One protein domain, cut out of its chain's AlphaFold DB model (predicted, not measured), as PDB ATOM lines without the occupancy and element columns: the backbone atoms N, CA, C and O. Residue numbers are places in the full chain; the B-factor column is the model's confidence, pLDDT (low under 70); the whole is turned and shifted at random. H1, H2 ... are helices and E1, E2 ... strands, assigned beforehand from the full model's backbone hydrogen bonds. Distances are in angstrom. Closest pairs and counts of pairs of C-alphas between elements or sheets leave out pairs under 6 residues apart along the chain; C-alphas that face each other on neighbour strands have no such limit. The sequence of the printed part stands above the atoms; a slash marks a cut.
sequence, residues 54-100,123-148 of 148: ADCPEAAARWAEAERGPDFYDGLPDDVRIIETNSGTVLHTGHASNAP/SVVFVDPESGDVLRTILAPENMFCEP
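This is residues 54 to 100 and 123 to 148 of the 148 residues of an uncharacterized protein of Arthrobacter rhombi (UniProt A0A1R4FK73). A twisted, curled sheet is built of two strand hairpins side by side, E1 with E2 and E3 with E4, and helix H1 packs over the edge strand E2. The short H2 lies farther out, off the sheet. The printed part has 73 residues, under half of them in named elements, in the order H1 H2 E1 E2 E3 E4. The sheet order is E2 E1 E3 E4, all antiparallel, and the class is mixed, helices and strands. The whole is compact, with a radius of gyration of the C-alphas of 11.7 A and spans of 34 by 25 by 19 A.

Find C-alpha 57 at (188.841, 214.207, 227.905); from there H1 runs to residue 65, 13.2 A long. H2 follows at residues 70 to 73. Look next for E1, residues 79 to 84, 16.9 A long, and E2, residues 90 to 95, 14.1 A. After the cut come E3, residues 123 to 127, 12.6 A, and E4, residues 134 to 139, 14.0 A, ending at C-alpha 139, (183.298, 202.834, 241.725).

Look between E1 and E3, at 156 degrees, for N 83 and O 125, 2.9 A apart. E2 and E1, a hairpin, are antiparallel neighbours with 164 degrees between their directions, and N 82 and O 92 are within hydrogen-bond range at 2.9 A. E3 and E4, also a hairpin, are antiparallel neighbours with 162 degrees between their directions, and N 126 and O 136 are within hydrogen-bond range at 2.8 A. H1 is on the sheet at a height of 8.8 A, over E2, only just along the strands at 29 degrees on the local plane; its closest C-alphas to E2 are those of Ala 60 and Leu 91, 4.5 A. H2 is only just not on the sheet, with 4 pairs of C-alphas within 10 A. In H1, 4 of 5 O i to N i+4 pairs are within hydrogen-bond range; H2 is too short for one.

The two C-alphas farthest apart, of Gly 75 and Pro 148, are 34.7 A apart. Residues 101 to 122 are not printed, and C-alphas 100 and 123 stand 22.4 A apart. Of the links printed whole, none is long. Mean pLDDT of the printed part is 71.5; it is under 70 in residues 54 to 59, 65 to 70, 93 to 100 and 143 to 148.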
ATOM      1  N   ALA A  54     192.598 218.259 235.578       46.34
ATOM      2  CA  ALA A  54     192.579 219.366 234.660       46.34
ATOM      3  C   ALA A  54     192.439 218.691 233.313       46.34
ATOM      4  O   ALA A  54     193.374 218.070 232.832       46.34
ATOM      5  N   ASP A  55     191.211 218.726 232.814       52.25
ATOM      6  CA  ASP A  55     190.775 218.141 231.558       52.25
ATOM      7  C   ASP A  55     191.278 216.719 231.336       52.25
ATOM      8  O   ASP A  55     192.311 216.490 230.717       52.25
ATOM      9  N   CYS A  56     190.471 215.747 231.766       58.41
ATOM     10  CA  CYS A  56     190.616 214.370 231.323       58.41
ATOM     11  C   CYS A  56     189.580 214.030 230.244       58.41
ATOM     12  O   CYS A  56     188.663 213.243 230.487       58.41
ATOM     13  N   PRO A  57     189.698 214.597 229.025       60.66
ATOM     14  CA  PRO A  57     188.841 214.207 227.905       60.66
ATOM     15  C   PRO A  57     189.007 212.714 227.581       60.66
ATOM     16  O   PRO A  57     188.113 212.081 227.025       60.66
ATOM     17  N   GLU A  58     190.138 212.133 227.982       67.00
ATOM     18  CA  GLU A  58     190.419 210.708 227.893       67.00
ATOM     19  C   GLU A  58     189.509 209.868 228.792       67.00
ATOM     20  O   GLU A  58     189.242 208.730 228.435       67.00
ATOM     21  N   ALA A  59     188.975 210.391 229.904       69.56
ATOM     22  CA  ALA A  59     188.080 209.630 230.780       69.56
ATOM     23  C   ALA A  59     186.814 209.181 230.036       69.56
ATOM     24  O   ALA A  59     186.406 208.028 230.156       69.56
ATOM     25  N   ALA A  60     186.244 210.046 229.189       70.25
ATOM     26  CA  ALA A  60     185.101 209.693 228.347       70.25
ATOM     27  C   ALA A  60     185.460 208.616 227.305       70.25
ATOM     28  O   ALA A  60     184.691 207.679 227.087       70.25
ATOM     29  N   ALA A  61     186.649 208.701 226.697       70.19
ATOM     30  CA  ALA A  61     187.131 207.685 225.759       70.19
ATOM     31  C   ALA A  61     187.392 206.339 226.457       70.19
ATOM     32  O   ALA A  61     186.955 205.295 225.980       70.19
ATOM     33  N   ARG A  62     188.033 206.360 227.628       71.50
ATOM     34  CA  ARG A  62     188.322 205.167 228.435       71.50
ATOM     35  C   ARG A  62     187.055 204.552 229.030       71.50
ATOM     36  O   ARG A  62     186.992 203.334 229.161       71.50
ATOM     37  N   TRP A  63     186.034 205.356 229.334       77.06
ATOM     38  CA  TRP A  63     184.696 204.872 229.684       77.06
ATOM     39  C   TRP A  63     184.047 204.126 228.517       77.06
ATOM     40  O   TRP A  63     183.528 203.028 228.707       77.06
ATOM     41  N   ALA A  64     184.123 204.690 227.307       71.38
ATOM     42  CA  ALA A  64     183.609 204.042 226.103       71.38
ATOM     43  C   ALA A  64     184.344 202.725 225.786       71.38
ATOM     44  O   ALA A  64     183.722 201.778 225.320       71.38
ATOM     45  N   GLU A  65     185.648 202.634 226.065       67.25
ATOM     46  CA  GLU A  65     186.427 201.395 225.923       67.25
ATOM     47  C   GLU A  65     186.155 200.376 227.041       67.25
ATOM     48  O   GLU A  65     186.241 199.169 226.816       67.25
ATOM     49  N   ALA A  66     185.800 200.843 228.240       66.62
ATOM     50  CA  ALA A  66     185.445 200.015 229.391       66.62
ATOM     51  C   ALA A  66     183.992 199.507 229.342       66.62
ATOM     52  O   ALA A  66     183.430 199.185 230.395       66.62
ATOM     53  N   GLU A  67     183.392 199.455 228.142       63.06
ATOM     54  CA  GLU A  67     181.981 199.151 227.918       63.06
ATOM     55  C   GLU A  67     181.556 197.926 228.728       63.06
ATOM     56  O   GLU A  67     182.038 196.801 228.554       63.06
ATOM     57  N   ARG A  68     180.640 198.170 229.661       63.62
ATOM     58  CA  ARG A  68     180.001 197.116 230.429       63.62
ATOM     59  C   ARG A  68     178.733 196.735 229.684       63.62
ATOM     60  O   ARG A  68     177.983 197.613 229.273       63.62
ATOM     61  N   GLY A  69     178.558 195.433 229.454       64.19
ATOM     62  CA  GLY A  69     177.463 194.887 228.650       64.19
ATOM     63  C   GLY A  69     176.070 195.351 229.106       64.19
ATOM     64  O   GLY A  69     175.942 195.944 230.172       64.19
ATOM     65  N   PRO A  70     175.016 195.055 228.329       64.88
ATOM     66  CA  PRO A  70     173.681 195.646 228.492       64.88
ATOM     67  C   PRO A  70     173.119 195.549 229.920       64.88
ATOM     68  O   PRO A  70     172.594 196.537 230.424       64.88
ATOM     69  N   ASP A  71     173.346 194.427 230.608       72.75
ATOM     70  CA  ASP A  71     172.924 194.193 231.998       72.75
ATOM     71  C   ASP A  71     173.429 195.264 232.984       72.75
ATOM     72  O   ASP A  71     172.840 195.506 234.037       72.75
ATOM     73  N   PHE A  72     174.543 195.927 232.668       76.44
ATOM     74  CA  PHE A  72     175.088 197.002 233.490       76.44
ATOM     75  C   PHE A  72     174.164 198.222 233.551       76.44
ATOM     76  O   PHE A  72     174.180 198.946 234.547       76.44
ATOM     77  N   TYR A  73     173.339 198.429 232.529       77.75
ATOM     78  CA  TYR A  73     172.393 199.536 232.438       77.75
ATOM     79  C   TYR A  73     170.965 199.137 232.834       77.75
ATOM     80  O   TYR A  73     170.078 199.989 232.872       77.75
ATOM     81  N   ASP A  74     170.735 197.869 233.194       81.06
ATOM     82  CA  ASP A  74     169.411 197.380 233.568       81.06
ATOM     83  C   ASP A  74     168.814 198.169 234.739       81.06
ATOM     84  O   ASP A  74     169.457 198.411 235.770       81.06
ATOM     85  N   GLY A  75     167.547 198.552 234.579       79.88
ATOM     86  CA  GLY A  75     166.779 199.300 235.573       79.88
ATOM     87  C   GLY A  75     167.071 200.801 235.620       79.88
ATOM     88  O   GLY A  75     166.513 201.477 236.482       79.88
ATOM     89  N   LEU A  76     167.920 201.323 234.731       81.94
ATOM     90  CA  LEU A  76     168.040 202.762 234.513       81.94
ATOM     91  C   LEU A  76     166.947 203.250 233.551       81.94
ATOM     92  O   LEU A  76     166.498 202.482 232.696       81.94
ATOM     93  N   PRO A  77     166.496 204.508 233.698       77.62
ATOM     94  CA  PRO A  77     165.620 205.123 232.722       77.62
ATOM     95  C   PRO A  77     166.331 205.250 231.380       77.62
ATOM     96  O   PRO A  77     167.557 205.161 231.275       77.62
ATOM     97  N   ASP A  78     165.515 205.490 230.363       72.62
ATOM     98  CA  ASP A  78     165.976 205.683 229.006       72.62
ATOM     99  C   ASP A  78     167.024 206.793 228.947       72.62
ATOM    100  O   ASP A  78     168.116 206.523 228.485       72.62
ATOM    101  N   ASP A  79     166.768 207.992 229.470       78.00
ATOM    102  CA  ASP A  79     167.755 209.078 229.456       78.00
ATOM    103  C   ASP A  79     168.519 209.181 230.784       78.00
ATOM    104  O   ASP A  79     167.924 209.278 231.857       78.00
ATOM    105  N   VAL A  80     169.851 209.166 230.712       79.44
ATOM    106  CA  VAL A  80     170.725 209.274 231.880       79.44
ATOM    107  C   VAL A  80     171.995 210.047 231.543       79.44
ATOM    108  O   VAL A  80     172.585 209.894 230.468       79.44
ATOM    109  N   ARG A  81     172.456 210.862 232.496       81.00
ATOM    110  CA  ARG A  81     173.801 211.446 232.467       81.00
ATOM    111  C   ARG A  81     174.733 210.627 233.332       81.00
ATOM    112  O   ARG A  81     174.457 210.395 234.504       81.00
ATOM    113  N   ILE A  82     175.849 210.212 232.755       84.50
ATOM    114  CA  ILE A  82     176.886 209.456 233.453       84.50
ATOM    115  C   ILE A  82     178.055 210.398 233.693       84.50
ATOM    116  O   ILE A  82     178.564 210.989 232.741       84.50
ATOM    117  N   ILE A  83     178.456 210.560 234.950       81.69
ATOM    118  CA  ILE A  83     179.384 211.612 235.370       81.69
ATOM    119  C   ILE A  83     180.483 211.008 236.233       81.69
ATOM    120  O   ILE A  83     180.202 210.269 237.178       81.69
ATOM    121  N   GLU A  84     181.729 211.338 235.917       85.25
ATOM    122  CA  GLU A  84     182.892 211.029 236.748       85.25
ATOM    123  C   GLU A  84     183.022 212.084 237.856       85.25
ATOM    124  O   GLU A  84     182.995 213.289 237.590       85.25
ATOM    125  N   THR A  85     183.097 211.649 239.114       83.81
ATOM    126  CA  THR A  85     182.913 212.558 240.255       83.81
ATOM    127  C   THR A  85     184.140 213.413 240.578       83.81
ATOM    128  O   THR A  85     183.969 214.529 241.079       83.81
ATOM    129  N   ASN A  86     185.361 212.971 240.257       80.38
ATOM    130  CA  ASN A  86     186.582 213.716 240.593       80.38
ATOM    131  C   ASN A  86     186.850 214.908 239.665       80.38
ATOM    132  O   ASN A  86     187.557 215.841 240.050       80.38
ATOM    133  N   SER A  87     186.297 214.902 238.456       74.44
ATOM    134  CA  SER A  87     186.439 215.974 237.463       74.44
ATOM    135  C   SER A  87     185.113 216.651 237.113       74.44
ATOM    136  O   SER A  87     185.116 217.743 236.536       74.44
ATOM    137  N   GLY A  88     183.982 216.012 237.429       74.56
ATOM    138  CA  GLY A  88     182.666 216.431 236.954       74.56
ATOM    139  C   GLY A  88     182.477 216.205 235.451       74.56
ATOM    140  O   GLY A  88     181.529 216.736 234.878       74.56
ATOM    141  N   THR A  89     183.370 215.468 234.782       78.44
ATOM    142  CA  THR A  89     183.274 215.195 233.345       78.44
ATOM    143  C   THR A  89     182.069 214.312 233.043       78.44
ATOM    144  O   THR A  89     181.864 213.264 233.660       78.44
ATOM    145  N   VAL A  90     181.282 214.725 232.049       79.31
ATOM    146  CA  VAL A  90     180.163 213.936 231.532       79.31
ATOM    147  C   VAL A  90     180.717 212.871 230.586       79.31
ATOM    148  O   VAL A  90     181.221 213.173 229.508       79.31
ATOM    149  N   LEU A  91     180.626 211.610 230.999       78.19
ATOM    150  CA  LEU A  91     181.109 210.453 230.244       78.19
ATOM    151  C   LEU A  91     180.113 210.019 229.163       78.19
ATOM    152  O   LEU A  91     180.504 209.531 228.104       78.19
ATOM    153  N   HIS A  92     178.816 210.174 229.437       74.75
ATOM    154  CA  HIS A  92     177.743 209.816 228.516       74.75
ATOM    155  C   HIS A  92     176.485 210.644 228.784       74.75
ATOM    156  O   HIS A  92     176.162 210.966 229.928       74.75
ATOM    157  N   THR A  93     175.755 210.966 227.720       63.22
ATOM    158  CA  THR A  93     174.392 211.503 227.775       63.22
ATOM    159  C   THR A  93     173.609 210.810 226.673       63.22
ATOM    160  O   THR A  93     173.947 210.969 225.498       63.22
ATOM    161  N   GLY A  94     172.621 209.997 227.034       62.03
ATOM    162  CA  GLY A  94     171.849 209.250 226.050       62.03
ATOM    163  C   GLY A  94     171.224 207.971 226.585       62.03
ATOM    164  O   GLY A  94     171.250 207.691 227.782       62.03
ATOM    165  N   HIS A  95     170.637 207.216 225.652       54.94
ATOM    166  CA  HIS A  95     169.802 206.072 225.973       54.94
ATOM    167  C   HIS A  95     170.611 204.976 226.679       54.94
ATOM    168  O   HIS A  95     171.495 204.403 226.042       54.94
ATOM    169  N   ALA A  96     170.297 204.623 227.929       51.00
ATOM    170  CA  ALA A  96     171.069 203.625 228.679       51.00
ATOM    171  C   ALA A  96     171.155 202.261 227.947       51.00
ATOM    172  O   ALA A  96     172.155 201.555 228.053       51.00
ATOM    173  N   SER A  97     170.146 201.922 227.128       43.03
ATOM    174  CA  SER A  97     170.113 200.709 226.292       43.03
ATOM    175  C   SER A  97     170.569 200.894 224.830       43.03
ATOM    176  O   SER A  97     170.759 199.900 224.130       43.03
ATOM    177  N   ASN A  98     170.812 202.131 224.365       40.66
ATOM    178  CA  ASN A  98     171.475 202.427 223.083       40.66
ATOM    179  C   ASN A  98     172.789 203.187 223.315       40.66
ATOM    180  O   ASN A  98     173.015 204.210 222.666       40.66
ATOM    181  N   ALA A  99     173.665 202.691 224.198       33.47
ATOM    182  CA  ALA A  99     175.074 203.071 224.144       33.47
ATOM    183  C   ALA A  99     175.545 202.824 222.694       33.47
ATOM    184  O   ALA A  99     175.547 201.678 222.232       33.47
ATOM    185  N   PRO A 100     175.811 203.871 221.891       31.48
ATOM    186  CA  PRO A 100     176.096 203.671 220.485       31.48
ATOM    187  C   PRO A 100     177.425 202.935 220.386       31.48
ATOM    188  O   PRO A 100     178.379 203.309 221.070       31.48
ATOM    189  N   SER A 123     184.357 207.786 241.792       85.38
ATOM    190  CA  SER A 123     183.080 207.166 241.469       85.38
ATOM    191  C   SER A 123     182.527 207.667 240.142       85.38
ATOM    192  O   SER A 123     182.896 208.718 239.620       85.38
ATOM    193  N   VAL A 124     181.590 206.893 239.607       86.12
ATOM    194  CA  VAL A 124     180.712 207.310 238.519       86.12
ATOM    195  C   VAL A 124     179.291 207.352 239.036       86.12
ATOM    196  O   VAL A 124     178.792 206.366 239.590       86.12
ATOM    197  N   VAL A 125     178.632 208.487 238.833       87.44
ATOM    198  CA  VAL A 125     177.228 208.690 239.185       87.44
ATOM    199  C   VAL A 125     176.366 208.732 237.931       87.44
ATOM    200  O   VAL A 125     176.744 209.291 236.902       87.44
ATOM    201  N   PHE A 126     175.200 208.111 238.032       87.94
ATOM    202  CA  PHE A 126     174.147 208.112 237.028       87.94
ATOM    203  C   PHE A 126     173.078 209.068 237.519       87.94
ATOM    204  O   PHE A 126     172.512 208.845 238.589       87.94
ATOM    205  N   VAL A 127     172.834 210.124 236.763       81.81
ATOM    206  CA  VAL A 127     171.977 211.234 237.162       81.81
ATOM    207  C   VAL A 127     170.808 211.340 236.197       81.81
ATOM    208  O   VAL A 127     171.000 211.305 234.978       81.81
ATOM    209  N   ASP A 128     169.609 211.477 236.749       78.94
ATOM    210  CA  ASP A 128     168.414 211.824 235.990       78.94
ATOM    211  C   ASP A 128     168.574 213.252 235.429       78.94
ATOM    212  O   ASP A 128     168.764 214.198 236.201       78.94
ATOM    213  N   PRO A 129     168.547 213.450 234.102       73.06
ATOM    214  CA  PRO A 129     168.752 214.768 233.512       73.06
ATOM    215  C   PRO A 129     167.600 215.749 233.773       73.06
ATOM    216  O   PRO A 129     167.824 216.955 233.648       73.06
ATOM    217  N   GLU A 130     166.398 215.262 234.092       74.12
ATOM    218  CA  GLU A 130     165.221 216.081 234.384       74.12
ATOM    219  C   GLU A 130     165.192 216.521 235.849       74.12
ATOM    220  O   GLU A 130     164.988 217.707 236.123       74.12
ATOM    221  N   SER A 131     165.397 215.593 236.792       74.62
ATOM    222  CA  SER A 131     165.309 215.895 238.230       74.62
ATOM    223  C   SER A 131     166.644 216.277 238.871       74.62
ATOM    224  O   SER A 131     166.657 216.989 239.876       74.62
ATOM    225  N   GLY A 132     167.767 215.839 238.295       71.81
ATOM    226  CA  GLY A 132     169.093 215.940 238.905       71.81
ATOM    227  C   GLY A 132     169.362 214.885 239.985       71.81
ATOM    228  O   GLY A 132     170.402 214.947 240.642       71.81
ATOM    229  N   ASP A 133     168.460 213.919 240.178       78.06
ATOM    230  CA  ASP A 133     168.620 212.876 241.192       78.06
ATOM    231  C   ASP A 133     169.693 211.859 240.795       78.06
ATOM    232  O   ASP A 133     169.787 211.430 239.644       78.06
ATOM    233  N   VAL A 134     170.473 211.403 241.779       82.50
ATOM    234  CA  VAL A 134     171.409 210.290 241.594       82.50
ATOM    235  C   VAL A 134     170.635 208.972 241.626       82.50
ATOM    236  O   VAL A 134     170.118 208.553 242.660       82.50
ATOM    237  N   LEU A 135     170.592 208.294 240.485       84.94
ATOM    238  CA  LEU A 135     169.897 207.024 240.273       84.94
ATOM    239  C   LEU A 135     170.764 205.821 240.656       84.94
ATOM    240  O   LEU A 135     170.267 204.791 241.111       84.94
ATOM    241  N   ARG A 136     172.076 205.934 240.432       87.06
ATOM    242  CA  ARG A 136     173.056 204.882 240.715       87.06
ATOM    243  C   ARG A 136     174.435 205.485 240.925       87.06
ATOM    244  O   ARG A 136     174.792 206.485 240.310       87.06
ATOM    245  N   THR A 137     175.234 204.809 241.736       88.75
ATOM    246  CA  THR A 137     176.651 205.113 241.906       88.75
ATOM    247  C   THR A 137     177.456 203.831 241.822       88.75
ATOM    248  O   THR A 137     177.061 202.808 242.383       88.75
ATOM    249  N   ILE A 138     178.581 203.886 241.122       87.81
ATOM    250  CA  ILE A 138     179.562 202.806 241.080       87.81
ATOM    251  C   ILE A 138     180.954 203.363 241.349       87.81
ATOM    252  O   ILE A 138     181.199 204.550 241.145       87.81
ATOM    253  N   LEU A 139     181.879 202.491 241.735       87.31
ATOM    254  CA  LEU A 139     183.298 202.834 241.725       87.31
ATOM    255  C   LEU A 139     183.762 203.059 240.286       87.31
ATOM    256  O   LEU A 139     183.436 202.263 239.395       87.31
ATOM    257  N   ALA A 140     184.523 204.129 240.071       81.12
ATOM    258  CA  ALA A 140     185.154 204.383 238.791       81.12
ATOM    259  C   ALA A 140     186.155 203.247 238.490       81.12
ATOM    260  O   ALA A 140     186.928 202.851 239.367       81.12
ATOM    261  N   PRO A 141     186.133 202.664 237.277       75.44
ATOM    262  CA  PRO A 141     187.157 201.728 236.843       75.44
ATOM    263  C   PRO A 141     188.549 202.360 236.933       75.44
ATOM    264  O   PRO A 141     188.724 203.521 236.576       75.44
ATOM    265  N   GLU A 142     189.548 201.579 237.349       74.31
ATOM    266  CA  GLU A 142     190.905 202.091 237.585       74.31
ATOM    267  C   GLU A 142     191.536 202.735 236.343       74.31
ATOM    268  O   GLU A 142     192.305 203.685 236.448       74.31
ATOM    269  N   ASN A 143     191.174 202.262 235.148       67.88
ATOM    270  CA  ASN A 143     191.654 202.826 233.892       67.88
ATOM    271  C   ASN A 143     191.075 204.218 233.590       67.88
ATOM    272  O   ASN A 143     191.613 204.899 232.723       67.88
ATOM    273  N   MET A 144     190.020 204.662 234.275       69.25
ATOM    274  CA  MET A 144     189.460 206.005 234.091       69.25
ATOM    275  C   MET A 144     190.215 207.093 234.844       69.25
ATOM    276  O   MET A 144     190.065 208.263 234.498       69.25
ATOM    277  N   PHE A 145     191.025 206.732 235.841       68.44
ATOM    278  CA  PHE A 145     191.809 207.721 236.560       68.44
ATOM    279  C   PHE A 145     192.917 208.266 235.664       68.44
ATOM    280  O   PHE A 145     193.624 207.546 234.952       68.44
ATOM    281  N   CYS A 146     193.034 209.579 235.693       62.59
ATOM    282  CA  CYS A 146     194.021 210.320 234.935       62.59
ATOM    283  C   CYS A 146     195.246 210.412 235.842       62.59
ATOM    284  O   CYS A 146     195.099 210.722 237.028       62.59
ATOM    285  N   GLU A 147     196.422 210.044 235.330       54.94
ATOM    286  CA  GLU A 147     197.640 210.089 236.140       54.94
ATOM    287  C   GLU A 147     197.883 211.526 236.644       54.94
ATOM    288  O   GLU A 147     197.566 212.479 235.923       54.94
ATOM    289  N   PRO A 148     198.368 211.684 237.889       52.88
ATOM    290  CA  PRO A 148     198.584 212.986 238.513       52.88
ATOM    291  C   PRO A 148     199.703 213.811 237.861       52.88
ATOM    292  O   PRO A 148     200.672 213.219 237.329       52.88
TER     293      PRO A 148